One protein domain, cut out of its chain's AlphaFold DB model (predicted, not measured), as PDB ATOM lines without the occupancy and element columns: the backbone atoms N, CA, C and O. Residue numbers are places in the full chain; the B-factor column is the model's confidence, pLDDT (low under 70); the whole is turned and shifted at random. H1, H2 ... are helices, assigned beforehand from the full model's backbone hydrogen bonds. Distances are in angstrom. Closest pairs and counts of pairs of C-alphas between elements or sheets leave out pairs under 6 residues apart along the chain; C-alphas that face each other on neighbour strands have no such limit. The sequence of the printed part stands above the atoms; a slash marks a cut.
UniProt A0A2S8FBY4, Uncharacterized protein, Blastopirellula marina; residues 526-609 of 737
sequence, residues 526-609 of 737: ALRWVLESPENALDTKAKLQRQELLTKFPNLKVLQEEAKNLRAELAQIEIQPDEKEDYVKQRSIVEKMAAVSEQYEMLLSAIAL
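This is residues 526 to 609 of the 737 residues of an uncharacterized protein of Blastopirellula marina (UniProt A0A2S8FBY4). This is a long helical hairpin, H3 and H4 side by side, with a small head of two crosswise helices, H1 and H2, at the end where H3 begins and H4 ends. H4 is the longest helix and makes most of the length, while the link from H3 to H4 lies at the end away from the head. The printed part has 84 residues with four named helices, in the order H1, H2, H3, H4, and no named strand; its class is all helix. The whole is loose, with a radius of gyration of the C-alphas of 15.4 A, and elongated, with spans of 47 by 27 by 18 A.

Find C-alpha 526 at (145.410, 129.035, 195.714); from there H1 runs through residues 526 to 532, 10.1 A from first to last C-alpha. Go on to Thr 540, where H2 begins; it holds residues 540 to 552 and is 18.4 A long. H3 follows with residues 554 to 570, starting from C-alpha 554 at (133.627, 122.684, 182.264), and is 24.7 A long. H4, residues 580 to 607, is 40.8 A long and ends at C-alpha 607, at (139.444, 132.911, 186.482).

Look first at Leu 531 and Arg 546: their C-alphas, 5.6 A apart, are the closest of H1 and H2. These two helices touch, about perpendicular at 81 degrees, H2 with residues 542 to 546 alone. H2 and H3 are close but not clearly touching, and the closest C-alphas, those of Leu 550 and Lys 557, are 5.8 A apart; their lines stand about perpendicular, at 77 degrees. H3 and H4 form a helical hairpin: they touch with 17 pairs of C-alphas within 8 A, and run opposite ways at a shallow tilt of 22 degrees. Their closest C-alphas are those of Leu 559 and Val 596, 6.3 A apart. H1 and H4 are close but not clearly touching, with Leu 527 and Leu 604 closest at 7.4 A between C-alphas. H1 is apart from H3, and H2 is apart from H4. In H1, H2, H3 and H4, every O i to N i+4 pair is within hydrogen-bond range.

The two C-alphas farthest apart are those of Lys 541 and Lys 580, at 47.6 A. Residues 526 to 609 are printed without a cut. The link from H2 to H3, one residue, is tight; the links from H1 to H2 and from H3 to H4, of 7 and 9 residues, are short. In the B-factor column the mean pLDDT of the printed part of this model is 91.7, and no printed residue is under 70.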
ATOM      1  N   ALA A 526     146.633 129.372 194.990       92.81
ATOM      2  CA  ALA A 526     145.410 129.035 195.714       92.81
ATOM      3  C   ALA A 526     144.436 128.231 194.835       92.81
ATOM      4  O   ALA A 526     144.020 127.140 195.221       92.81
ATOM      5  N   LEU A 527     144.150 128.704 193.616       94.00
ATOM      6  CA  LEU A 527     143.278 127.991 192.674       94.00
ATOM      7  C   LEU A 527     143.842 126.622 192.274       94.00
ATOM      8  O   LEU A 527     143.111 125.634 192.305       94.00
ATOM      9  N   ARG A 528     145.143 126.537 191.963       93.38
ATOM     10  CA  ARG A 528     145.816 125.257 191.675       93.38
ATOM     11  C   ARG A 528     145.682 124.290 192.846       93.38
ATOM     12  O   ARG A 528     145.364 123.127 192.640       93.38
ATOM     13  N   TRP A 529     145.888 124.763 194.076       93.00
ATOM     14  CA  TRP A 529     145.783 123.926 195.268       93.00
ATOM     15  C   TRP A 529     144.358 123.410 195.460       93.00
ATOM     16  O   TRP A 529     144.158 122.214 195.670       93.00
ATOM     17  N   VAL A 530     143.360 124.283 195.325       93.50
ATOM     18  CA  VAL A 530     141.948 123.900 195.413       93.50
ATOM     19  C   VAL A 530     141.589 122.880 194.339       93.50
ATOM     20  O   VAL A 530     140.884 121.928 194.646       93.50
ATOM     21  N   LEU A 531     142.091 123.000 193.111       93.19
ATOM     22  CA  LEU A 531     141.713 122.117 192.003       93.19
ATOM     23  C   LEU A 531     142.486 120.789 191.968       93.19
ATOM     24  O   LEU A 531     141.876 119.756 191.706       93.19
ATOM     25  N   GLU A 532     143.784 120.794 192.278       90.75
ATOM     26  CA  GLU A 532     144.684 119.650 192.043       90.75
ATOM     27  C   GLU A 532     145.101 118.900 193.319       90.75
ATOM     28  O   GLU A 532     145.643 117.797 193.231       90.75
ATOM     29  N   SER A 533     144.873 119.448 194.520       90.75
ATOM     30  CA  SER A 533     145.315 118.770 195.750       90.75
ATOM     31  C   SER A 533     144.586 117.443 195.996       90.75
ATOM     32  O   SER A 533     143.406 117.301 195.655       90.75
ATOM     33  N   PRO A 534     145.224 116.478 196.675       90.00
ATOM     34  CA  PRO A 534     144.542 115.286 197.165       90.00
ATOM     35  C   PRO A 534     143.325 115.630 198.042       90.00
ATOM     36  O   PRO A 534     143.348 116.599 198.802       90.00
ATOM     37  N   GLU A 535     142.260 114.824 197.984       88.00
ATOM     38  CA  GLU A 535     141.020 115.102 198.730       88.00
ATOM     39  C   GLU A 535     141.197 115.121 200.254       88.00
ATOM     40  O   GLU A 535     140.414 115.757 200.957       88.00
ATOM     41  N   ASN A 536     142.204 114.431 200.787       88.75
ATOM     42  CA  ASN A 536     142.521 114.439 202.218       88.75
ATOM     43  C   ASN A 536     143.241 115.723 202.671       88.75
ATOM     44  O   ASN A 536     143.280 115.999 203.867       88.75
ATOM     45  N   ALA A 537     143.798 116.499 201.736       86.62
ATOM     46  CA  ALA A 537     144.451 117.779 202.002       86.62
ATOM     47  C   ALA A 537     143.482 118.970 201.915       86.62
ATOM     48  O   ALA A 537     143.852 120.084 202.287       86.62
ATOM     49  N   LEU A 538     142.259 118.745 201.424       89.62
ATOM     50  CA  LEU A 538     141.208 119.751 201.349       89.62
ATOM     51  C   LEU A 538     140.226 119.627 202.511       89.62
ATOM     52  O   LEU A 538     139.760 118.532 202.841       89.62
ATOM     53  N   ASP A 539     139.843 120.769 203.069       88.81
ATOM     54  CA  ASP A 539     138.705 120.859 203.973       88.81
ATOM     55  C   ASP A 539     137.368 120.812 203.205       88.81
ATOM     56  O   ASP A 539     137.313 120.809 201.971       88.81
ATOM     57  N   THR A 540     136.255 120.735 203.939       91.06
ATOM     58  CA  THR A 540     134.910 120.657 203.346       91.06
ATOM     59  C   THR A 540     134.609 121.859 202.452       91.06
ATOM     60  O   THR A 540     134.016 121.694 201.386       91.06
ATOM     61  N   LYS A 541     135.049 123.058 202.854       90.88
ATOM     62  CA  LYS A 541     134.828 124.295 202.099       90.88
ATOM     63  C   LYS A 541     135.544 124.249 200.747       90.88
ATOM     64  O   LYS A 541     134.920 124.492 199.718       90.88
ATOM     65  N   ALA A 542     136.815 123.859 200.723       91.12
ATOM     66  CA  ALA A 542     137.591 123.763 199.496       91.12
ATOM     67  C   ALA A 542     137.108 122.642 198.566       91.12
ATOM     68  O   ALA A 542     137.189 122.784 197.346       91.12
ATOM     69  N   LYS A 543     136.564 121.543 199.109       93.06
ATOM     70  CA  LYS A 543     135.920 120.493 198.297       93.06
ATOM     71  C   LYS A 543     134.691 121.015 197.558       93.06
ATOM     72  O   LYS A 543     134.557 120.764 196.362       93.06
ATOM     73  N   LEU A 544     133.831 121.768 198.248       92.88
ATOM     74  CA  LEU A 544     132.674 122.418 197.628       92.88
ATOM     75  C   LEU A 544     133.119 123.440 196.579       92.88
ATOM     76  O   LEU A 544     132.645 123.398 195.447       92.88
ATOM     77  N   GLN A 545     134.113 124.273 196.902       92.38
ATOM     78  CA  GLN A 545     134.672 125.235 195.953       92.38
ATOM     79  C   GLN A 545     135.234 124.555 194.696       92.38
ATOM     80  O   GLN A 545     134.998 125.024 193.584       92.38
ATOM     81  N   ARG A 546     135.949 123.428 194.835       94.19
ATOM     82  CA  ARG A 546     136.421 122.631 193.693       94.19
ATOM     83  C   ARG A 546     135.254 122.189 192.811       94.19
ATOM     84  O   ARG A 546     135.329 122.342 191.596       94.19
ATOM     85  N   GLN A 547     134.193 121.647 193.409       92.94
ATOM     86  CA  GLN A 547     133.012 121.208 192.668       92.94
ATOM     87  C   GLN A 547     132.369 122.375 191.909       92.94
ATOM     88  O   GLN A 547     132.131 122.263 190.709       92.94
ATOM     89  N   GLU A 548     132.158 123.510 192.576       91.50
ATOM     90  CA  GLU A 548     131.588 124.716 191.971       91.50
ATOM     91  C   GLU A 548     132.429 125.234 190.800       91.50
ATOM     92  O   GLU A 548     131.884 125.549 189.740       91.50
ATOM     93  N   LEU A 549     133.757 125.284 190.954       92.44
ATOM     94  CA  LEU A 549     134.675 125.702 189.894       92.44
ATOM     95  C   LEU A 549     134.579 124.788 188.669       92.44
ATOM     96  O   LEU A 549     134.482 125.285 187.548       92.44
ATOM     97  N   LEU A 550     134.566 123.467 188.864       92.94
ATOM     98  CA  LEU A 550     134.484 122.503 187.763       92.94
ATOM     99  C   LEU A 550     133.108 122.494 187.085       92.94
ATOM    100  O   LEU A 550     133.024 122.247 185.884       92.94
ATOM    101  N   THR A 551     132.035 122.793 187.822       92.31
ATOM    102  CA  THR A 551     130.697 122.986 187.246       92.31
ATOM    103  C   THR A 551     130.616 124.281 186.443       92.31
ATOM    104  O   THR A 551     130.062 124.290 185.346       92.31
ATOM    105  N   LYS A 552     131.179 125.374 186.967       88.25
ATOM    106  CA  LYS A 552     131.143 126.692 186.324       88.25
ATOM    107  C   LYS A 552     132.056 126.779 185.101       88.25
ATOM    108  O   LYS A 552     131.738 127.489 184.155       88.25
ATOM    109  N   PHE A 553     133.175 126.057 185.112       91.00
ATOM    110  CA  PHE A 553     134.184 126.070 184.055       91.00
ATOM    111  C   PHE A 553     134.439 124.645 183.532       91.00
ATOM    112  O   PHE A 553     135.477 124.054 183.837       91.00
ATOM    113  N   PRO A 554     133.532 124.077 182.715       92.38
ATOM    114  CA  PRO A 554     133.627 122.684 182.264       92.38
ATOM    115  C   PRO A 554     134.911 122.383 181.476       92.38
ATOM    116  O   PRO A 554     135.438 121.277 181.557       92.38
ATOM    117  N   ASN A 555     135.476 123.376 180.780       91.69
ATOM    118  CA  ASN A 555     136.745 123.221 180.064       91.69
ATOM    119  C   ASN A 555     137.928 122.910 180.999       91.69
ATOM    120  O   ASN A 555     138.843 122.206 180.582       91.69
ATOM    121  N   LEU A 556     137.911 123.362 182.267       92.88
ATOM    122  CA  LEU A 556     138.934 122.956 183.242       92.88
ATOM    123  C   LEU A 556     138.892 121.448 183.475       92.88
ATOM    124  O   LEU A 556     139.940 120.812 183.537       92.88
ATOM    125  N   LYS A 557     137.688 120.877 183.583       93.06
ATOM    126  CA  LYS A 557     137.505 119.443 183.804       93.06
ATOM    127  C   LYS A 557     138.040 118.628 182.625       93.06
ATOM    128  O   LYS A 557     138.748 117.653 182.847       93.06
ATOM    129  N   VAL A 558     137.762 119.065 181.393       95.00
ATOM    130  CA  VAL A 558     138.285 118.422 180.173       95.00
ATOM    131  C   VAL A 558     139.815 118.395 180.188       95.00
ATOM    132  O   VAL A 558     140.414 117.337 180.014       95.00
ATOM    133  N   LEU A 559     140.449 119.534 180.482       95.19
ATOM    134  CA  LEU A 559     141.910 119.635 180.552       95.19
ATOM    135  C   LEU A 559     142.505 118.797 181.701       95.19
ATOM    136  O   LEU A 559     143.571 118.207 181.536       95.19
ATOM    137  N   GLN A 560     141.824 118.697 182.849       93.69
ATOM    138  CA  GLN A 560     142.248 117.828 183.956       93.69
ATOM    139  C   GLN A 560     142.207 116.346 183.578       93.69
ATOM    140  O   GLN A 560     143.136 115.600 183.896       93.69
ATOM    141  N   GLU A 561     141.141 115.910 182.907       93.81
ATOM    142  CA  GLU A 561     140.999 114.531 182.437       93.81
ATOM    143  C   GLU A 561     142.058 114.201 181.377       93.81
ATOM    144  O   GLU A 561     142.708 113.157 181.462       93.81
ATOM    145  N   GLU A 562     142.315 115.118 180.442       95.62
ATOM    146  CA  GLU A 562     143.373 114.974 179.441       95.62
ATOM    147  C   GLU A 562     144.766 114.890 180.086       95.62
ATOM    148  O   GLU A 562     145.524 113.958 179.808       95.62
ATOM    149  N   ALA A 563     145.086 115.788 181.023       94.25
ATOM    150  CA  ALA A 563     146.350 115.760 181.756       94.25
ATOM    151  C   ALA A 563     146.526 114.462 182.562       94.25
ATOM    152  O   ALA A 563     147.628 113.911 182.623       94.25
ATOM    153  N   LYS A 564     145.450 113.946 183.171       93.62
ATOM    154  CA  LYS A 564     145.464 112.671 183.901       93.62
ATOM    155  C   LYS A 564     145.759 111.496 182.967       93.62
ATOM    156  O   LYS A 564     146.576 110.647 183.324       93.62
ATOM    157  N   ASN A 565     145.142 111.466 181.787       95.56
ATOM    158  CA  ASN A 565     145.369 110.421 180.789       95.56
ATOM    159  C   ASN A 565     146.811 110.448 180.265       95.56
ATOM    160  O   ASN A 565     147.465 109.409 180.235       95.56
ATOM    161  N   LEU A 566     147.344 111.634 179.947       95.31
ATOM    162  CA  LEU A 566     148.731 111.792 179.498       95.31
ATOM    163  C   LEU A 566     149.746 111.388 180.581       95.31
ATOM    164  O   LEU A 566     150.727 110.713 180.278       95.31
ATOM    165  N   ARG A 567     149.504 111.735 181.856       94.12
ATOM    166  CA  ARG A 567     150.344 111.279 182.983       94.12
ATOM    167  C   ARG A 567     150.318 109.759 183.136       94.12
ATOM    168  O   ARG A 567     151.354 109.167 183.425       94.12
ATOM    169  N   ALA A 568     149.152 109.136 182.958       94.19
ATOM    170  CA  ALA A 568     149.015 107.685 183.023       94.19
ATOM    171  C   ALA A 568     149.752 106.988 181.869       94.19
ATOM    172  O   ALA A 568     150.382 105.962 182.106       94.19
ATOM    173  N   GLU A 569     149.720 107.558 180.658       93.38
ATOM    174  CA  GLU A 569     150.477 107.057 179.503       93.38
ATOM    175  C   GLU A 569     151.991 107.211 179.708       93.38
ATOM    176  O   GLU A 569     152.740 106.263 179.485       93.38
ATOM    177  N   LEU A 570     152.441 108.372 180.201       92.88
ATOM    178  CA  LEU A 570     153.855 108.635 180.477       92.88
ATOM    179  C   LEU A 570     154.423 107.692 181.545       92.88
ATOM    180  O   LEU A 570     155.564 107.263 181.430       92.88
ATOM    181  N   ALA A 571     153.629 107.344 182.561       92.88
ATOM    182  CA  ALA A 571     154.044 106.433 183.629       92.88
ATOM    183  C   ALA A 571     154.296 104.987 183.158       92.88
ATOM    184  O   ALA A 571     154.889 104.216 183.908       92.88
ATOM    185  N   GLN A 572     153.844 104.613 181.953       91.44
ATOM    186  CA  GLN A 572     154.132 103.306 181.346       91.44
ATOM    187  C   GLN A 572     155.468 103.272 180.593       91.44
ATOM    188  O   GLN A 572     155.902 102.198 180.191       91.44
ATOM    189  N   ILE A 573     156.100 104.429 180.372       90.44
ATOM    190  CA  ILE A 573     157.378 104.549 179.669       90.44
ATOM    191  C   ILE A 573     158.483 104.728 180.713       90.44
ATOM    192  O   ILE A 573     158.325 105.483 181.676       90.44
ATOM    193  N   GLU A 574     159.617 104.054 180.531       87.12
ATOM    194  CA  GLU A 574     160.775 104.247 181.404       87.12
ATOM    195  C   GLU A 574     161.277 105.698 181.361       87.12
ATOM    196  O   GLU A 574     161.173 106.398 180.352       87.12
ATOM    197  N   ILE A 575     161.840 106.178 182.474       84.25
ATOM    198  CA  ILE A 575     162.318 107.568 182.582       84.25
ATOM    199  C   ILE A 575     163.381 107.863 181.515       84.25
ATOM    200  O   ILE A 575     163.401 108.959 180.954       84.25
ATOM    201  N   GLN A 576     164.228 106.878 181.212       85.38
ATOM    202  CA  GLN A 576     165.250 106.942 180.178       85.38
ATOM    203  C   GLN A 576     165.071 105.744 179.231       85.38
ATOM    204  O   GLN A 576     165.626 104.687 179.508       85.38
ATOM    205  N   PRO A 577     164.286 105.889 178.147       83.81
ATOM    206  CA  PRO A 577     164.023 104.789 177.225       83.81
ATOM    207  C   PRO A 577     165.278 104.414 176.433       83.81
ATOM    208  O   PRO A 577     165.917 105.289 175.843       83.81
ATOM    209  N   ASP A 578     165.591 103.120 176.366       84.38
ATOM    210  CA  ASP A 578     166.661 102.594 175.507       84.38
ATOM    211  C   ASP A 578     166.225 102.522 174.028       84.38
ATOM    212  O   ASP A 578     167.041 102.669 173.111       84.38
ATOM    213  N   GLU A 579     164.924 102.339 173.778       87.81
ATOM    214  CA  GLU A 579     164.357 102.257 172.433       87.81
ATOM    215  C   GLU A 579     164.024 103.639 171.852       87.81
ATOM    216  O   GLU A 579     163.378 104.493 172.465       87.81
ATOM    217  N   LYS A 580     164.429 103.860 170.594       88.38
ATOM    218  CA  LYS A 580     164.212 105.132 169.883       88.38
ATOM    219  C   LYS A 580     162.726 105.476 169.722       88.38
ATOM    220  O   LYS A 580     162.382 106.658 169.704       88.38
ATOM    221  N   GLU A 581     161.864 104.475 169.565       88.56
ATOM    222  CA  GLU A 581     160.420 104.664 169.393       88.56
ATOM    223  C   GLU A 581     159.767 105.175 170.684       88.56
ATOM    224  O   GLU A 581     159.070 106.193 170.658       88.56
ATOM    225  N   ASP A 582     160.106 104.564 171.820       87.50
ATOM    226  CA  ASP A 582     159.654 105.002 173.139       87.50
ATOM    227  C   ASP A 582     160.168 106.396 173.496       87.50
ATOM    228  O   ASP A 582     159.414 107.204 174.035       87.50
ATOM    229  N   TYR A 583     161.401 106.745 173.111       89.81
ATOM    230  CA  TYR A 583     161.915 108.108 173.270       89.81
ATOM    231  C   TYR A 583     161.092 109.147 172.483       89.81
ATOM    232  O   TYR A 583     160.745 110.210 173.006       89.81
ATOM    233  N   VAL A 584     160.744 108.857 171.223       92.00
ATOM    234  CA  VAL A 584     159.911 109.757 170.402       92.00
ATOM    235  C   VAL A 584     158.502 109.875 170.985       92.00
ATOM    236  O   VAL A 584     157.957 110.981 171.060       92.00
ATOM    237  N   LYS A 585     157.924 108.760 171.447       90.75
ATOM    238  CA  LYS A 585     156.611 108.735 172.097       90.75
ATOM    239  C   LYS A 585     156.610 109.537 173.400       90.75
ATOM    240  O   LYS A 585     155.739 110.390 173.577       90.75
ATOM    241  N   GLN A 586     157.607 109.332 174.261       92.38
ATOM    242  CA  GLN A 586     157.799 110.072 175.510       92.38
ATOM    243  C   GLN A 586     157.862 111.578 175.242       92.38
ATOM    244  O   GLN A 586     157.114 112.349 175.846       92.38
ATOM    245  N   ARG A 587     158.689 112.000 174.277       92.19
ATOM    246  CA  ARG A 587     158.803 113.407 173.879       92.19
ATOM    247  C   ARG A 587     157.467 113.987 173.411       92.19
ATOM    248  O   ARG A 587     157.084 115.057 173.872       92.19
ATOM    249  N   SER A 588     156.743 113.275 172.547       94.06
ATOM    250  CA  SER A 588     155.419 113.699 172.070       94.06
ATOM    251  C   SER A 588     154.411 113.851 173.218       94.06
ATOM    252  O   SER A 588     153.649 114.816 173.246       94.06
ATOM    253  N   ILE A 589     154.391 112.925 174.183       94.31
ATOM    254  CA  ILE A 589     153.504 113.018 175.356       94.31
ATOM    255  C   ILE A 589     153.865 114.241 176.203       94.31
ATOM    256  O   ILE A 589     152.973 114.989 176.593       94.31
ATOM    257  N   VAL A 590     155.156 114.489 176.442       93.69
ATOM    258  CA  VAL A 590     155.622 115.663 177.197       93.69
ATOM    259  C   VAL A 590     155.252 116.970 176.486       93.69
ATOM    260  O   VAL A 590     154.778 117.898 177.138       93.69
ATOM    261  N   GLU A 591     155.392 117.042 175.159       95.50
ATOM    262  CA  GLU A 591     154.972 118.203 174.357       95.50
ATOM    263  C   GLU A 591     153.451 118.441 174.457       95.50
ATOM    264  O   GLU A 591     153.015 119.575 174.669       95.50
ATOM    265  N   LYS A 592     152.631 117.382 174.407       95.38
ATOM    266  CA  LYS A 592     151.175 117.482 174.636       95.38
ATOM    267  C   LYS A 592     150.840 117.912 176.064       95.38
ATOM    268  O   LYS A 592     149.990 118.776 176.259       95.38
ATOM    269  N   MET A 593     151.521 117.357 177.067       94.75
ATOM    270  CA  MET A 593     151.337 117.744 178.469       94.75
ATOM    271  C   MET A 593     151.680 119.216 178.699       94.75
ATOM    272  O   MET A 593     150.980 119.885 179.462       94.75
ATOM    273  N   ALA A 594     152.723 119.727 178.040       95.06
ATOM    274  CA  ALA A 594     153.068 121.142 178.077       95.06
ATOM    275  C   ALA A 594     151.935 121.999 177.489       95.06
ATOM    276  O   ALA A 594     151.476 122.920 178.159       95.06
ATOM    277  N   ALA A 595     151.404 121.637 176.316       94.19
ATOM    278  CA  ALA A 595     150.292 122.354 175.685       94.19
ATOM    279  C   ALA A 595     149.011 122.363 176.545       94.19
ATOM    280  O   ALA A 595     148.389 123.411 176.718       94.19
ATOM    281  N   VAL A 596     148.636 121.220 177.136       95.38
ATOM    282  CA  VAL A 596     147.491 121.128 178.065       95.38
ATOM    283  C   VAL A 596     147.725 121.998 179.300       95.38
ATOM    284  O   VAL A 596     146.828 122.724 179.725       95.38
ATOM    285  N   SER A 597     148.941 121.975 179.852       92.88
ATOM    286  CA  SER A 597     149.301 122.794 181.015       92.88
ATOM    287  C   SER A 597     149.238 124.290 180.695       92.88
ATOM    288  O   SER A 597     148.713 125.057 181.494       92.88
ATOM    289  N   GLU A 598     149.703 124.719 179.519       92.12
ATOM    290  CA  GLU A 598     149.613 126.116 179.077       92.12
ATOM    291  C   GLU A 598     148.159 126.586 178.928       92.12
ATOM    292  O   GLU A 598     147.806 127.669 179.401       92.12
ATOM    293  N   GLN A 599     147.292 125.762 178.331       91.69
ATOM    294  CA  GLN A 599     145.861 126.070 178.214       91.69
ATOM    295  C   GLN A 599     145.179 126.135 179.584       91.69
ATOM    296  O   GLN A 599     144.382 127.041 179.845       91.69
ATOM    297  N   TYR A 600     145.525 125.208 180.479       92.62
ATOM    298  CA  TYR A 600     145.019 125.180 181.847       92.62
ATOM    299  C   TYR A 600     145.420 126.442 182.619       92.62
ATOM    300  O   TYR A 600     144.578 127.095 183.238       92.62
ATOM    301  N   GLU A 601     146.684 126.855 182.516       91.25
ATOM    302  CA  GLU A 601     147.207 128.071 183.146       91.25
ATOM    303  C   GLU A 601     146.599 129.358 182.578       91.25
ATOM    304  O   GLU A 601     146.333 130.308 183.326       91.25
ATOM    305  N   MET A 602     146.322 129.398 181.273       89.31
ATOM    306  CA  MET A 602     145.615 130.515 180.643       89.31
ATOM    307  C   MET A 602     144.203 130.669 181.219       89.31
ATOM    308  O   MET A 602     143.805 131.767 181.620       89.31
ATOM    309  N   LEU A 603     143.460 129.562 181.312       90.88
ATOM    310  CA  LEU A 603     142.100 129.560 181.843       90.88
ATOM    311  C   LEU A 603     142.084 129.931 183.331       90.88
ATOM    312  O   LEU A 603     141.280 130.763 183.755       90.88
ATOM    313  N   LEU A 604     143.026 129.399 184.114       92.56
ATOM    314  CA  LEU A 604     143.209 129.781 185.513       92.56
ATOM    315  C   LEU A 604     143.524 131.265 185.683       92.56
ATOM    316  O   LEU A 604     142.980 131.899 186.587       92.56
ATOM    317  N   SER A 605     144.353 131.837 184.811       90.38
ATOM    318  CA  SER A 605     144.671 133.268 184.834       90.38
ATOM    319  C   SER A 605     143.436 134.131 184.583       90.38
ATOM    320  O   SER A 605     143.226 135.112 185.294       90.38
ATOM    321  N   ALA A 606     142.567 133.733 183.648       89.50
ATOM    322  CA  ALA A 606     141.295 134.416 183.426       89.50
ATOM    323  C   ALA A 606     140.367 134.315 184.653       89.50
ATOM    324  O   ALA A 606     139.780 135.314 185.073       89.50
ATOM    325  N   ILE A 607     140.268 133.135 185.279       91.88
ATOM    326  CA  ILE A 607     139.444 132.911 186.482       91.88
ATOM    327  C   ILE A 607     139.980 133.704 187.680       91.88
ATOM    328  O   ILE A 607     139.201 134.293 188.433       91.88
ATOM    329  N   ALA A 608     141.300 133.800 187.826       92.12
ATOM    330  CA  ALA A 608     141.964 134.547 188.888       92.12
ATOM    331  C   ALA A 608     141.753 136.068 188.810       92.12
ATOM    332  O   ALA A 608     142.107 136.777 189.746       92.12
ATOM    333  N   LEU A 609     141.174 136.594 187.731       91.62
ATOM    334  CA  LEU A 609     140.759 137.996 187.626       91.62
ATOM    335  C   LEU A 609     139.239 138.170 187.776       91.62
ATOM    336  O   LEU A 609     138.724 139.282 187.751       91.62
TER     337      LEU A 609